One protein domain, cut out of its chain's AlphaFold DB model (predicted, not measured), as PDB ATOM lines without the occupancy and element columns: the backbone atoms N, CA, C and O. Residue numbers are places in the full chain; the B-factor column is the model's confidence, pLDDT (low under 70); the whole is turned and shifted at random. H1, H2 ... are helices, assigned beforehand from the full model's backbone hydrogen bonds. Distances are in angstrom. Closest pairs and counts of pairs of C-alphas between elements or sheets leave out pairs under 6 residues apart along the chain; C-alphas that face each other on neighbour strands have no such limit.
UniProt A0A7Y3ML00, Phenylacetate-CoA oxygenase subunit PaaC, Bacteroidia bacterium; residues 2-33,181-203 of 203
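Overview. This is residues 2 to 33 and 181 to 203 of the 203 residues of the protein "Phenylacetate-CoA oxygenase subunit PaaC" of Bacteroidia bacterium (UniProt A0A7Y3ML00). A short helix, H2, makes a bridge in the middle: the longest helix, H1, crosses one end, and the H3 and H4 pair is near the other, with few contacts. The printed part has 55 residues, with four named helices in the order H1, H2, H3, H4 and no named strand, all helix in class. It is only just compact, close to loose, with a radius of gyration of the C-alphas of 11.8 A and spans of 29 by 28 by 20 A.

Arrangement. H1, residues 2 to 14, touches H2, residues 20 to 25, about perpendicular at 78 degrees; their closest C-alphas, Thr 8 and Glu 20, are 4.7 A apart. H3, residues 183 to 191, is close to H2 but not clearly touching: the closest C-alphas, Tyr 25 and Met 191, are 7.3 A apart. H4, residues 193 to 197, is likewise close to H2 but not clearly touching, closest at the C-alphas of Tyr 25 and Pro 195, 6.5 A. H1 is apart from H3 and H4. In H1, H2, H3 and H4 every O i to N i+4 pair is within hydrogen-bond range.

Along the chain. H1 measures 18.4 A from C-alpha 2 at (-60.512, 7.783, -10.741) to C-alpha 14, H2 8.6 A, H3 12.5 A, and H4 6.0 A, ending at C-alpha 197 (-81.227, -7.304, -15.785).

Size, cuts and confidence. Residues 34 to 180 are not printed; C-alphas 33 and 181 are 11.9 A apart across the cut. No printed residue is under 70 in pLDDT.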
ATOM      1  N   GLN A   2     -61.569   8.609 -11.345       96.44
ATOM      2  CA  GLN A   2     -60.512   7.783 -10.741       96.44
ATOM      3  C   GLN A   2     -60.820   6.274 -10.761       96.44
ATOM      4  O   GLN A   2     -60.021   5.500 -11.273       96.44
ATOM      5  N   ALA A   3     -62.013   5.863 -10.307       97.44
ATOM      6  CA  ALA A   3     -62.420   4.452 -10.297       97.44
ATOM      7  C   ALA A   3     -62.345   3.789 -11.684       97.44
ATOM      8  O   ALA A   3     -61.822   2.689 -11.797       97.44
ATOM      9  N   ARG A   4     -62.793   4.485 -12.736       98.06
ATOM     10  CA  ARG A   4     -62.707   4.021 -14.129       98.06
ATOM     11  C   ARG A   4     -61.266   3.732 -14.546       98.06
ATOM     12  O   ARG A   4     -60.951   2.649 -15.016       98.06
ATOM     13  N   GLN A   5     -60.360   4.672 -14.266       98.00
ATOM     14  CA  GLN A   5     -58.940   4.518 -14.598       98.00
ATOM     15  C   GLN A   5     -58.304   3.323 -13.873       98.00
ATOM     16  O   GLN A   5     -57.627   2.521 -14.509       98.00
ATOM     17  N   PHE A   6     -58.555   3.173 -12.568       98.19
ATOM     18  CA  PHE A   6     -58.025   2.044 -11.800       98.19
ATOM     19  C   PHE A   6     -58.640   0.702 -12.213       98.19
ATOM     20  O   PHE A   6     -57.915  -0.282 -12.304       98.19
ATOM     21  N   LEU A   7     -59.949   0.644 -12.474       98.38
ATOM     22  CA  LEU A   7     -60.612  -0.596 -12.886       98.38
ATOM     23  C   LEU A   7     -60.227  -1.007 -14.308       98.38
ATOM     24  O   LEU A   7     -59.964  -2.182 -14.523       98.38
ATOM     25  N   THR A   8     -60.116  -0.063 -15.247       98.38
ATOM     26  CA  THR A   8     -59.591  -0.344 -16.595       98.38
ATOM     27  C   THR A   8     -58.204  -0.977 -16.486       98.38
ATOM     28  O   THR A   8     -57.985  -2.068 -17.006       98.38
ATOM     29  N   TYR A   9     -57.294  -0.349 -15.735       98.38
ATOM     30  CA  TYR A   9     -55.939  -0.872 -15.580       98.38
ATOM     31  C   TYR A   9     -55.905  -2.230 -14.857       98.38
ATOM     32  O   TYR A   9     -55.176  -3.133 -15.255       98.38
ATOM     33  N   ALA A  10     -56.751  -2.435 -13.842       98.00
ATOM     34  CA  ALA A  10     -56.885  -3.736 -13.185       98.00
ATOM     35  C   ALA A  10     -57.357  -4.839 -14.153       98.00
ATOM     36  O   ALA A  10     -56.868  -5.967 -14.075       98.00
ATOM     37  N   GLY A  11     -58.266  -4.513 -15.076       97.88
ATOM     38  CA  GLY A  11     -58.728  -5.409 -16.139       97.88
ATOM     39  C   GLY A  11     -57.613  -5.828 -17.102       97.88
ATOM     40  O   GLY A  11     -57.497  -7.004 -17.459       97.88
ATOM     41  N   GLU A  12     -56.746  -4.879 -17.467       97.81
ATOM     42  CA  GLU A  12     -55.549  -5.130 -18.278       97.81
ATOM     43  C   GLU A  12     -54.554  -6.042 -17.545       97.81
ATOM     44  O   GLU A  12     -54.098  -7.038 -18.110       97.81
ATOM     45  N   VAL A  13     -54.266  -5.746 -16.272       97.31
ATOM     46  CA  VAL A  13     -53.317  -6.508 -15.445       97.31
ATOM     47  C   VAL A  13     -53.810  -7.927 -15.158       97.31
ATOM     48  O   VAL A  13     -53.012  -8.864 -15.187       97.31
ATOM     49  N   GLU A  14     -55.107  -8.137 -14.898       96.19
ATOM     50  CA  GLU A  14     -55.611  -9.491 -14.629       96.19
ATOM     51  C   GLU A  14     -55.605 -10.395 -15.870       96.19
ATOM     52  O   GLU A  14     -55.622 -11.620 -15.731       96.19
ATOM     53  N   GLY A  15     -55.616  -9.807 -17.074       95.88
ATOM     54  CA  GLY A  15     -55.497 -10.525 -18.342       95.88
ATOM     55  C   GLY A  15     -56.655 -11.478 -18.667       95.88
ATOM     56  O   GLY A  15     -56.490 -12.372 -19.494       95.88
ATOM     57  N   ARG A  16     -57.827 -11.325 -18.031       96.50
ATOM     58  CA  ARG A  16     -59.007 -12.200 -18.243       96.50
ATOM     59  C   ARG A  16     -60.069 -11.595 -19.162       96.50
ATOM     60  O   ARG A  16     -61.158 -12.150 -19.278       96.50
ATOM     61  N   GLY A  17     -59.767 -10.461 -19.795       95.06
ATOM     62  CA  GLY A  17     -60.673  -9.784 -20.727       95.06
ATOM     63  C   GLY A  17     -61.859  -9.074 -20.070       95.06
ATOM     64  O   GLY A  17     -62.821  -8.762 -20.764       95.06
ATOM     65  N   ARG A  18     -61.813  -8.829 -18.752       95.94
ATOM     66  CA  ARG A  18     -62.792  -7.983 -18.055       95.94
ATOM     67  C   ARG A  18     -62.366  -6.522 -18.157       95.94
ATOM     68  O   ARG A  18     -61.228  -6.203 -17.829       95.94
ATOM     69  N   ASP A  19     -63.272  -5.658 -18.596       95.81
ATOM     70  CA  ASP A  19     -63.097  -4.204 -18.603       95.81
ATOM     71  C   ASP A  19     -63.617  -3.564 -17.299       95.81
ATOM     72  O   ASP A  19     -63.988  -4.251 -16.340       95.81
ATOM     73  N   GLU A  20     -63.620  -2.228 -17.239       96.94
ATOM     74  CA  GLU A  20     -64.077  -1.483 -16.060       96.94
ATOM     75  C   GLU A  20     -65.539  -1.764 -15.688       96.94
ATOM     76  O   GLU A  20     -65.855  -1.839 -14.498       96.94
ATOM     77  N   ASP A  21     -66.406  -1.980 -16.681       96.44
ATOM     78  CA  ASP A  21     -67.824  -2.268 -16.479       96.44
ATOM     79  C   ASP A  21     -68.013  -3.690 -15.951       96.44
ATOM     80  O   ASP A  21     -68.728  -3.899 -14.967       96.44
ATOM     81  N   ALA A  22     -67.308  -4.672 -16.519       96.00
ATOM     82  CA  ALA A  22     -67.348  -6.038 -16.019       96.00
ATOM     83  C   ALA A  22     -66.855  -6.131 -14.568       96.00
ATOM     84  O   ALA A  22     -67.446  -6.837 -13.744       96.00
ATOM     85  N   LEU A  23     -65.808  -5.378 -14.223       97.69
ATOM     86  CA  LEU A  23     -65.313  -5.295 -12.853       97.69
ATOM     87  C   LEU A  23     -66.249  -4.511 -11.924       97.69
ATOM     88  O   LEU A  23     -66.285  -4.807 -10.730       97.69
ATOM     89  N   ALA A  24     -66.998  -3.521 -12.400       97.69
ATOM     90  CA  ALA A  24     -67.925  -2.767 -11.558       97.69
ATOM     91  C   ALA A  24     -69.248  -3.515 -11.326       97.69
ATOM     92  O   ALA A  24     -69.743  -3.565 -10.197       97.69
ATOM     93  N   TYR A  25     -69.819  -4.117 -12.369       97.38
ATOM     94  CA  TYR A  25     -71.218  -4.550 -12.358       97.38
ATOM     95  C   TYR A  25     -71.437  -6.058 -12.195       97.38
ATOM     96  O   TYR A  25     -72.522  -6.479 -11.779       97.38
ATOM     97  N   HIS A  26     -70.416  -6.877 -12.464       96.00
ATOM     98  CA  HIS A  26     -70.533  -8.341 -12.417       96.00
ATOM     99  C   HIS A  26     -69.770  -9.006 -11.267       96.00
ATOM    100  O   HIS A  26     -69.843 -10.223 -11.129       96.00
ATOM    101  N   ARG A  27     -69.096  -8.224 -10.415       97.50
ATOM    102  CA  ARG A  27     -68.556  -8.713  -9.139       97.50
ATOM    103  C   ARG A  27     -69.625  -8.710  -8.048       97.50
ATOM    104  O   ARG A  27     -70.417  -7.767  -7.969       97.50
ATOM    105  N   ASP A  28     -69.624  -9.734  -7.203       96.81
ATOM    106  CA  ASP A  28     -70.444  -9.784  -5.985       96.81
ATOM    107  C   ASP A  28     -69.676  -9.253  -4.756       96.81
ATOM    108  O   ASP A  28     -68.474  -8.986  -4.824       96.81
ATOM    109  N   VAL A  29     -70.361  -9.106  -3.617       96.62
ATOM    110  CA  VAL A  29     -69.865  -8.488  -2.372       96.62
ATOM    111  C   VAL A  29     -68.492  -9.029  -1.953       96.62
ATOM    112  O   VAL A  29     -67.606  -8.250  -1.620       96.62
ATOM    113  N   TRP A  30     -68.258 -10.343  -2.020       97.00
ATOM    114  CA  TRP A  30     -66.984 -10.955  -1.600       97.00
ATOM    115  C   TRP A  30     -65.798 -10.663  -2.540       97.00
ATOM    116  O   TRP A  30     -64.630 -10.829  -2.164       97.00
ATOM    117  N   GLU A  31     -66.071 -10.222  -3.769       97.19
ATOM    118  CA  GLU A  31     -65.056  -9.849  -4.758       97.19
ATOM    119  C   GLU A  31     -64.703  -8.357  -4.712       97.19
ATOM    120  O   GLU A  31     -63.691  -7.939  -5.291       97.19
ATOM    121  N   PHE A  32     -65.510  -7.543  -4.028       98.12
ATOM    122  CA  PHE A  32     -65.170  -6.157  -3.740       98.12
ATOM    123  C   PHE A  32     -64.065  -6.073  -2.677       98.12
ATOM    124  O   PHE A  32     -63.774  -7.023  -1.946       98.12
ATOM    125  N   LYS A  33     -63.334  -4.955  -2.725       96.81
ATOM    126  CA  LYS A  33     -62.112  -4.696  -1.939       96.81
ATOM    127  C   LYS A  33     -62.043  -3.253  -1.437       96.81
ATOM    128  O   LYS A  33     -60.962  -2.783  -1.079       96.81
ATOM    129  N   THR A 181     -69.466  -4.834   5.547       98.19
ATOM    130  CA  THR A 181     -70.687  -4.581   6.323       98.19
ATOM    131  C   THR A 181     -71.917  -4.999   5.515       98.19
ATOM    132  O   THR A 181     -71.847  -5.243   4.306       98.19
ATOM    133  N   GLU A 182     -73.071  -5.058   6.169       97.38
ATOM    134  CA  GLU A 182     -74.357  -5.323   5.529       97.38
ATOM    135  C   GLU A 182     -74.718  -4.290   4.450       97.38
ATOM    136  O   GLU A 182     -75.512  -4.585   3.556       97.38
ATOM    137  N   HIS A 183     -74.122  -3.094   4.494       98.25
ATOM    138  CA  HIS A 183     -74.462  -1.990   3.601       98.25
ATOM    139  C   HIS A 183     -74.041  -2.234   2.151       98.25
ATOM    140  O   HIS A 183     -74.779  -1.858   1.237       98.25
ATOM    141  N   LEU A 184     -72.900  -2.894   1.911       98.44
ATOM    142  CA  LEU A 184     -72.386  -3.053   0.547       98.44
ATOM    143  C   LEU A 184     -73.353  -3.847  -0.342       98.44
ATOM    144  O   LEU A 184     -73.532  -3.503  -1.507       98.44
ATOM    145  N   GLY A 185     -74.029  -4.860   0.207       97.81
ATOM    146  CA  GLY A 185     -75.007  -5.647  -0.545       97.81
ATOM    147  C   GLY A 185     -76.148  -4.796  -1.110       97.81
ATOM    148  O   GLY A 185     -76.508  -4.952  -2.276       97.81
ATOM    149  N   PHE A 186     -76.671  -3.849  -0.324       97.56
ATOM    150  CA  PHE A 186     -77.719  -2.930  -0.779       97.56
ATOM    151  C   PHE A 186     -77.213  -1.970  -1.859       97.56
ATOM    152  O   PHE A 186     -77.891  -1.771  -2.866       97.56
ATOM    153  N   ILE A 187     -76.001  -1.432  -1.686       98.31
ATOM    154  CA  ILE A 187     -75.368  -0.534  -2.662       98.31
ATOM    155  C   ILE A 187     -75.180  -1.249  -4.005       98.31
ATOM    156  O   ILE A 187     -75.533  -0.707  -5.052       98.31
ATOM    157  N   LEU A 188     -74.647  -2.474  -3.993       98.44
ATOM    158  CA  LEU A 188     -74.411  -3.242  -5.217       98.44
ATOM    159  C   LEU A 188     -75.718  -3.672  -5.883       98.44
ATOM    160  O   LEU A 188     -75.811  -3.622  -7.107       98.44
ATOM    161  N   ALA A 189     -76.742  -4.041  -5.109       98.00
ATOM    162  CA  ALA A 189     -78.047  -4.387  -5.665       98.00
ATOM    163  C   ALA A 189     -78.639  -3.236  -6.496       98.00
ATOM    164  O   ALA A 189     -79.148  -3.478  -7.589       98.00
ATOM    165  N   GLU A 190     -78.523  -1.994  -6.019       97.88
ATOM    166  CA  GLU A 190     -78.959  -0.808  -6.760       97.88
ATOM    167  C   GLU A 190     -78.031  -0.501  -7.945       97.88
ATOM    168  O   GLU A 190     -78.489  -0.406  -9.085       97.88
ATOM    169  N   MET A 191     -76.719  -0.416  -7.700       98.12
ATOM    170  CA  MET A 191     -75.716  -0.050  -8.709       98.12
ATOM    171  C   MET A 191     -75.698  -1.010  -9.906       98.12
ATOM    172  O   MET A 191     -75.452  -0.596 -11.037       98.12
ATOM    173  N   GLN A 192     -75.933  -2.299  -9.666       98.00
ATOM    174  CA  GLN A 192     -75.744  -3.358 -10.657       98.00
ATOM    175  C   GLN A 192     -77.060  -3.851 -11.268       98.00
ATOM    176  O   GLN A 192     -77.029  -4.722 -12.138       98.00
ATOM    177  N   PHE A 193     -78.210  -3.307 -10.850       97.56
ATOM    178  CA  PHE A 193     -79.518  -3.785 -11.298       97.56
ATOM    179  C   PHE A 193     -79.650  -3.777 -12.825       97.56
ATOM    180  O   PHE A 193     -79.940  -4.814 -13.418       97.56
ATOM    181  N   LEU A 194     -79.412  -2.629 -13.470       96.62
ATOM    182  CA  LEU A 194     -79.605  -2.489 -14.918       96.62
ATOM    183  C   LEU A 194     -78.667  -3.397 -15.735       96.62
ATOM    184  O   LEU A 194     -79.187  -4.155 -16.558       96.62
ATOM    185  N   PRO A 195     -77.336  -3.406 -15.506       94.38
ATOM    186  CA  PRO A 195     -76.433  -4.307 -16.227       94.38
ATOM    187  C   PRO A 195     -76.743  -5.794 -16.015       94.38
ATOM    188  O   PRO A 195     -76.562  -6.596 -16.925       94.38
ATOM    189  N   ARG A 196     -77.235  -6.184 -14.831       95.25
ATOM    190  CA  ARG A 196     -77.601  -7.583 -14.546       95.25
ATOM    191  C   ARG A 196     -78.950  -7.979 -15.146       95.25
ATOM    192  O   ARG A 196     -79.109  -9.121 -15.562       95.25
ATOM    193  N   ALA A 197     -79.913  -7.059 -15.194       96.69
ATOM    194  CA  ALA A 197     -81.227  -7.304 -15.785       96.69
ATOM    195  C   ALA A 197     -81.181  -7.357 -17.323       96.69
ATOM    196  O   ALA A 197     -81.970  -8.078 -17.931       96.69
ATOM    197  N   TYR A 198     -80.253  -6.618 -17.943       95.25
ATOM    198  CA  TYR A 198     -80.117  -6.506 -19.398       95.25
ATOM    199  C   TYR A 198     -78.654  -6.702 -19.847       95.25
ATOM    200  O   TYR A 198     -78.028  -5.747 -20.309       95.25
ATOM    201  N   PRO A 199     -78.099  -7.925 -19.736       89.81
ATOM    202  CA  PRO A 199     -76.668  -8.181 -19.946       89.81
ATOM    203  C   PRO A 199     -76.183  -7.956 -21.388       89.81
ATOM    204  O   PRO A 199     -75.002  -7.703 -21.598       89.81
ATOM    205  N   ASP A 200     -77.079  -8.009 -22.378       89.62
ATOM    206  CA  ASP A 200     -76.741  -7.797 -23.793       89.62
ATOM    207  C   ASP A 200     -76.867  -6.324 -24.241       89.62
ATOM    208  O   ASP A 200     -76.638  -5.998 -25.412       89.62
ATOM    209  N   ALA A 201     -77.276  -5.421 -23.340       89.38
ATOM    210  CA  ALA A 201     -77.438  -4.001 -23.646       89.38
ATOM    211  C   ALA A 201     -76.082  -3.280 -23.768       89.38
ATOM    212  O   ALA A 201     -75.107  -3.631 -23.109       89.38
ATOM    213  N   LYS A 202     -76.035  -2.231 -24.600       85.75
ATOM    214  CA  LYS A 202     -74.877  -1.336 -24.752       85.75
ATOM    215  C   LYS A 202     -75.289   0.087 -24.383       85.75
ATOM    216  O   LYS A 202     -76.333   0.538 -24.857       85.75
ATOM    217  N   TRP A 203     -74.474   0.755 -23.570       87.19
ATOM    218  CA  TRP A 203     -74.721   2.088 -23.006       87.19
ATOM    219  C   TRP A 203     -73.615   3.070 -23.388       87.19
ATOM    220  O   TRP A 203     -72.480   2.606 -23.642       87.19
TER     221      TRP A 203